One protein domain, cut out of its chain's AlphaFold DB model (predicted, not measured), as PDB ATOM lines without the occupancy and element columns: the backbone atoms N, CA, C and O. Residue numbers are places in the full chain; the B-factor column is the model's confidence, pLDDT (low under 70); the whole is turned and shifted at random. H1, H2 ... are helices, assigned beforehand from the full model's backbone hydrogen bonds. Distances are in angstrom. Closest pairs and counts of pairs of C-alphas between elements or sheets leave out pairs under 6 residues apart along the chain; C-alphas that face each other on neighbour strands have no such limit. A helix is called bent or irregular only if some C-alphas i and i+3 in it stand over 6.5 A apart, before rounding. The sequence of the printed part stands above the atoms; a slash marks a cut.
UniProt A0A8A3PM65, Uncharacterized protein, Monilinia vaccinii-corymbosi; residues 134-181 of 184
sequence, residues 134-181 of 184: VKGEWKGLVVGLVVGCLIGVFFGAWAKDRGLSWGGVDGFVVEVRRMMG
ATOM      1  N   VAL A 134      51.458  27.771  31.824       75.06
ATOM      2  CA  VAL A 134      52.342  28.936  31.714       75.06
ATOM      3  C   VAL A 134      53.441  28.696  30.677       75.06
ATOM      4  O   VAL A 134      53.595  29.491  29.764       75.06
ATOM      5  N   LYS A 135      54.196  27.594  30.736       71.06
ATOM      6  CA  LYS A 135      55.270  27.344  29.757       71.06
ATOM      7  C   LYS A 135      54.766  27.116  28.329       71.06
ATOM      8  O   LYS A 135      55.474  27.482  27.397       71.06
ATOM      9  N   GLY A 136      53.611  26.478  28.158       68.38
ATOM     10  CA  GLY A 136      53.056  26.150  26.843       68.38
ATOM     11  C   GLY A 136      52.363  27.331  26.170       68.38
ATOM     12  O   GLY A 136      52.468  27.488  24.957       68.38
ATOM     13  N   GLU A 137      51.706  28.189  26.953       67.25
ATOM     14  CA  GLU A 137      50.750  29.175  26.440       67.25
ATOM     15  C   GLU A 137      50.964  30.592  26.990       67.25
ATOM     16  O   GLU A 137      50.088  31.441  26.844       67.25
ATOM     17  N   TRP A 138      52.129  30.918  27.570       76.44
ATOM     18  CA  TRP A 138      52.394  32.288  28.043       76.44
ATOM     19  C   TRP A 138      52.172  33.340  26.950       76.44
ATOM     20  O   TRP A 138      51.662  34.421  27.222       76.44
ATOM     21  N   LYS A 139      52.463  32.990  25.689       78.56
ATOM     22  CA  LYS A 139      52.153  33.837  24.529       78.56
ATOM     23  C   LYS A 139      50.651  34.124  24.412       78.56
ATOM     24  O   LYS A 139      50.287  35.268  24.185       78.56
ATOM     25  N   GLY A 140      49.792  33.122  24.606       80.88
ATOM     26  CA  GLY A 140      48.336  33.286  24.592       80.88
ATOM     27  C   GLY A 140      47.830  34.126  25.764       80.88
ATOM     28  O   GLY A 140      46.984  34.991  25.572       80.88
ATOM     29  N   LEU A 141      48.407  33.946  26.955       82.56
ATOM     30  CA  LEU A 141      48.072  34.745  28.138       82.56
ATOM     31  C   LEU A 141      48.460  36.222  27.964       82.56
ATOM     32  O   LEU A 141      47.665  37.106  28.269       82.56
ATOM     33  N   VAL A 142      49.651  36.492  27.422       86.12
ATOM     34  CA  VAL A 142      50.106  37.853  27.100       86.12
ATOM     35  C   VAL A 142      49.236  38.476  26.009       86.12
ATOM     36  O   VAL A 142      48.791  39.609  26.164       86.12
ATOM     37  N   VAL A 143      48.939  37.739  24.933       86.25
ATOM     38  CA  VAL A 143      48.049  38.215  23.861       86.25
ATOM     39  C   VAL A 143      46.653  38.521  24.408       86.25
ATOM     40  O   VAL A 143      46.122  39.589  24.127       86.25
ATOM     41  N   GLY A 144      46.084  37.641  25.234       90.50
ATOM     42  CA  GLY A 144      44.780  37.852  25.864       90.50
ATOM     43  C   GLY A 144      44.752  39.082  26.771       90.50
ATOM     44  O   GLY A 144      43.813  39.871  26.693       90.50
ATOM     45  N   LEU A 145      45.801  39.295  27.572       93.06
ATOM     46  CA  LEU A 145      45.943  40.487  28.411       93.06
ATOM     47  C   LEU A 145      46.000  41.767  27.564       93.06
ATOM     48  O   LEU A 145      45.269  42.716  27.832       93.06
ATOM     49  N   VAL A 146      46.831  41.782  26.516       93.94
ATOM     50  CA  VAL A 146      46.987  42.943  25.626       93.94
ATOM     51  C   VAL A 146      45.679  43.249  24.897       93.94
ATOM     52  O   VAL A 146      45.236  44.394  24.902       93.94
ATOM     53  N   VAL A 147      45.026  42.238  24.320       94.50
ATOM     54  CA  VAL A 147      43.731  42.399  23.641       94.50
ATOM     55  C   VAL A 147      42.663  42.887  24.621       94.50
ATOM     56  O   VAL A 147      41.933  43.820  24.301       94.50
ATOM     57  N   GLY A 148      42.609  42.330  25.833       95.19
ATOM     58  CA  GLY A 148      41.692  42.774  26.883       95.19
ATOM     59  C   GLY A 148      41.904  44.240  27.277       95.19
ATOM     60  O   GLY A 148      40.938  44.998  27.349       95.19
ATOM     61  N   CYS A 149      43.156  44.671  27.457       93.88
ATOM     62  CA  CYS A 149      43.487  46.071  27.725       93.88
ATOM     63  C   CYS A 149      43.095  46.992  26.562       93.88
ATOM     64  O   CYS A 149      42.521  48.051  26.800       93.88
ATOM     65  N   LEU A 150      43.358  46.593  25.314       93.00
ATOM     66  CA  LEU A 150      42.994  47.380  24.130       93.00
ATOM     67  C   LEU A 150      41.477  47.523  23.982       93.00
ATOM     68  O   LEU A 150      40.998  48.623  23.727       93.00
ATOM     69  N   ILE A 151      40.719  46.443  24.201       93.44
ATOM     70  CA  ILE A 151      39.250  46.478  24.226       93.44
ATOM     71  C   ILE A 151      38.771  47.396  25.353       93.44
ATOM     72  O   ILE A 151      37.921  48.248  25.115       93.44
ATOM     73  N   GLY A 152      39.336  47.279  26.557       91.31
ATOM     74  CA  GLY A 152      38.979  48.129  27.694       91.31
ATOM     75  C   GLY A 152      39.228  49.617  27.433       91.31
ATOM     76  O   GLY A 152      38.360  50.442  27.711       91.31
ATOM     77  N   VAL A 153      40.373  49.968  26.840       90.25
ATOM     78  CA  VAL A 153      40.693  51.350  26.449       90.25
ATOM     79  C   VAL A 153      39.770  51.832  25.332       90.25
ATOM     80  O   VAL A 153      39.253  52.943  25.418       90.25
ATOM     81  N   PHE A 154      39.516  51.005  24.315       88.75
ATOM     82  CA  PHE A 154      38.631  51.348  23.204       88.75
ATOM     83  C   PHE A 154      37.194  51.592  23.676       88.75
ATOM     84  O   PHE A 154      36.625  52.634  23.370       88.75
ATOM     85  N   PHE A 155      36.620  50.684  24.470       84.69
ATOM     86  CA  PHE A 155      35.278  50.855  25.030       84.69
ATOM     87  C   PHE A 155      35.215  51.996  26.049       84.69
ATOM     88  O   PHE A 155      34.222  52.713  26.081       84.69
ATOM     89  N   GLY A 156      36.267  52.209  26.846       79.62
ATOM     90  CA  GLY A 156      36.355  53.342  27.767       79.62
ATOM     91  C   GLY A 156      36.399  54.692  27.046       79.62
ATOM     92  O   GLY A 156      35.688  55.617  27.434       79.62
ATOM     93  N   ALA A 157      37.182  54.801  25.969       80.19
ATOM     94  CA  ALA A 157      37.238  55.989  25.118       80.19
ATOM     95  C   ALA A 157      35.921  56.200  24.355       80.19
ATOM     96  O   ALA A 157      35.368  57.294  24.375       80.19
ATOM     97  N   TRP A 158      35.357  55.136  23.778       80.62
ATOM     98  CA  TRP A 158      34.076  55.175  23.070       80.62
ATOM     99  C   TRP A 158      32.904  55.566  23.983       80.62
ATOM    100  O   TRP A 158      32.042  56.350  23.585       80.62
ATOM    101  N   ALA A 159      32.877  55.072  25.226       73.25
ATOM    102  CA  ALA A 159      31.886  55.467  26.226       73.25
ATOM    103  C   ALA A 159      32.038  56.943  26.628       73.25
ATOM    104  O   ALA A 159      31.036  57.652  26.744       73.25
ATOM    105  N   LYS A 160      33.280  57.426  26.770       70.25
ATOM    106  CA  LYS A 160      33.585  58.829  27.081       70.25
ATOM    107  C   LYS A 160      33.163  59.779  25.954       70.25
ATOM    108  O   LYS A 160      32.537  60.795  26.245       70.25
ATOM    109  N   ASP A 161      33.421  59.429  24.693       73.06
ATOM    110  CA  ASP A 161      33.054  60.243  23.521       73.06
ATOM    111  C   ASP A 161      31.535  60.311  23.291       73.06
ATOM    112  O   ASP A 161      31.030  61.291  22.744       73.06
ATOM    113  N   ARG A 162      30.777  59.305  23.750       68.06
ATOM    114  CA  ARG A 162      29.302  59.323  23.751       68.06
ATOM    115  C   ARG A 162      28.680  59.919  25.015       68.06
ATOM    116  O   ARG A 162      27.464  59.841  25.183       68.06
ATOM    117  N   GLY A 163      29.481  60.502  25.908       56.81
ATOM    118  CA  GLY A 163      28.988  61.138  27.131       56.81
ATOM    119  C   GLY A 163      28.448  60.162  28.183       56.81
ATOM    120  O   GLY A 163      27.818  60.604  29.143       56.81
ATOM    121  N   LEU A 164      28.704  58.853  28.054       57.12
ATOM    122  CA  LEU A 164      28.437  57.891  29.122       57.12
ATOM    123  C   LEU A 164      29.529  58.038  30.186       57.12
ATOM    124  O   LEU A 164      30.569  57.378  30.165       57.12
ATOM    125  N   SER A 165      29.301  58.955  31.121       53.31
ATOM    126  CA  SER A 165      30.095  59.033  32.339       53.31
ATOM    127  C   SER A 165      29.727  57.851  33.248       53.31
ATOM    128  O   SER A 165      28.552  57.503  33.397       53.31
ATOM    129  N   TRP A 166      30.726  57.256  33.906       52.00
ATOM    130  CA  TRP A 166      30.522  56.288  34.995       52.00
ATOM    131  C   TRP A 166      29.678  56.853  36.161       52.00
ATOM    132  O   TRP A 166      29.294  56.101  37.044       52.00
ATOM    133  N   GLY A 167      29.327  58.145  36.153       51.03
ATOM    134  CA  GLY A 167      28.395  58.766  37.096       51.03
ATOM    135  C   GLY A 167      26.914  58.454  36.837       51.03
ATOM    136  O   GLY A 167      26.073  58.818  37.655       51.03
ATOM    137  N   GLY A 168      26.563  57.770  35.740       50.19
ATOM    138  CA  GLY A 168      25.185  57.317  35.497       50.19
ATOM    139  C   GLY A 168      24.726  56.203  36.448       50.19
ATOM    140  O   GLY A 168      23.542  56.117  36.773       50.19
ATOM    141  N   VAL A 169      25.660  55.378  36.935       53.41
ATOM    142  CA  VAL A 169      25.363  54.313  37.910       53.41
ATOM    143  C   VAL A 169      25.154  54.911  39.301       53.41
ATOM    144  O   VAL A 169      24.183  54.567  39.968       53.41
ATOM    145  N   ASP A 170      25.988  55.877  39.696       53.62
ATOM    146  CA  ASP A 170      25.832  56.598  40.964       53.62
ATOM    147  C   ASP A 170      24.531  57.414  40.990       53.62
ATOM    148  O   ASP A 170      23.797  57.381  41.977       53.62
ATOM    149  N   GLY A 171      24.187  58.074  39.878       56.72
ATOM    150  CA  GLY A 171      22.920  58.790  39.719       56.72
ATOM    151  C   GLY A 171      21.698  57.876  39.838       56.72
ATOM    152  O   GLY A 171      20.765  58.201  40.568       56.72
ATOM    153  N   PHE A 172      21.714  56.701  39.199       58.25
ATOM    154  CA  PHE A 172      20.612  55.733  39.282       58.25
ATOM    155  C   PHE A 172      20.472  55.126  40.685       58.25
ATOM    156  O   PHE A 172      19.359  54.976  41.181       58.25
ATOM    157  N   VAL A 173      21.582  54.832  41.368       60.31
ATOM    158  CA  VAL A 173      21.565  54.318  42.749       60.31
ATOM    159  C   VAL A 173      21.053  55.376  43.730       60.31
ATOM    160  O   VAL A 173      20.286  55.043  44.632       60.31
ATOM    161  N   VAL A 174      21.416  56.649  43.550       64.75
ATOM    162  CA  VAL A 174      20.908  57.760  44.371       64.75
ATOM    163  C   VAL A 174      19.421  58.016  44.108       64.75
ATOM    164  O   VAL A 174      18.666  58.184  45.065       64.75
ATOM    165  N   GLU A 175      18.976  57.979  42.850       64.56
ATOM    166  CA  GLU A 175      17.570  58.163  42.465       64.56
ATOM    167  C   GLU A 175      16.686  57.024  43.000       64.56
ATOM    168  O   GLU A 175      15.666  57.269  43.643       64.56
ATOM    169  N   VAL A 176      17.121  55.767  42.846       65.75
ATOM    170  CA  VAL A 176      16.424  54.587  43.385       65.75
ATOM    171  C   VAL A 176      16.389  54.620  44.917       65.75
ATOM    172  O   VAL A 176      15.364  54.311  45.522       65.75
ATOM    173  N   ARG A 177      17.466  55.067  45.576       64.56
ATOM    174  CA  ARG A 177      17.505  55.237  47.040       64.56
ATOM    175  C   ARG A 177      16.570  56.347  47.529       64.56
ATOM    176  O   ARG A 177      15.989  56.214  48.604       64.56
ATOM    177  N   ARG A 178      16.388  57.407  46.735       65.94
ATOM    178  CA  ARG A 178      15.442  58.500  47.001       65.94
ATOM    179  C   ARG A 178      13.990  58.059  46.790       65.94
ATOM    180  O   ARG A 178      13.134  58.410  47.596       65.94
ATOM    181  N   MET A 179      13.725  57.232  45.776       64.56
ATOM    182  CA  MET A 179      12.412  56.613  45.543       64.56
ATOM    183  C   MET A 179      12.026  55.599  46.631       64.56
ATOM    184  O   MET A 179      10.846  55.447  46.926       64.56
ATOM    185  N   MET A 180      13.002  54.947  47.273       67.25
ATOM    186  CA  MET A 180      12.771  54.027  48.397       67.25
ATOM    187  C   MET A 180      12.687  54.716  49.775       67.25
ATOM    188  O   MET A 180      12.706  54.037  50.799       67.25
ATOM    189  N   GLY A 181      12.571  56.050  49.825       54.53
ATOM    190  CA  GLY A 181      12.194  56.782  51.043       54.53
ATOM    191  C   GLY A 181      13.270  56.896  52.131       54.53
ATOM    192  O   GLY A 181      12.941  57.189  53.275       54.53
TER     193      GLY A 181
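This is residues 134 to 181 of the 184 residues of an uncharacterized protein of Monilinia vaccinii-corymbosi (UniProt A0A8A3PM65). A long helix, H1, and a shorter one, H2, form the two arms of a wide, open V that is nearly flat, with the loop of residues 162 to 166 at its corner and nothing packed between the arms. The printed part has 48 residues with two named helices, H1 then H2, and no named strand; its class is all helix. It is extended, with a radius of gyration of the C-alphas of 18.1 A and spans of 56 by 25 by 7 A.

H1, residues 134 to 161, begins with C-alpha 134 at (52.342, 28.936, 31.714) and measures 37.7 A from first to last C-alpha. It is irregular, with C-alphas 136 and 139 8.1 A apart, and has a kink of 29 degrees near residue 141. H2, residues 167 to 179, measures 18.2 A and ends with C-alpha 179 at (12.412, 56.613, 45.543).

H1 and H2 are apart, with no C-alpha of the one within 8 A of the other. A tight link of 5 residues joins them. Every O i to N i+4 pair is within hydrogen-bond range in H2, and 22 of 24 are in H1. Residues 134 to 155, 157 to 163 and 167 to 181 stand free.

The C-alphas farthest apart, those of Gly 136 and Gly 181, are 56.5 A apart. The printed part has no cut. Its mean pLDDT is 73.2; residues 136 to 137 and 162 to 181 are under 70.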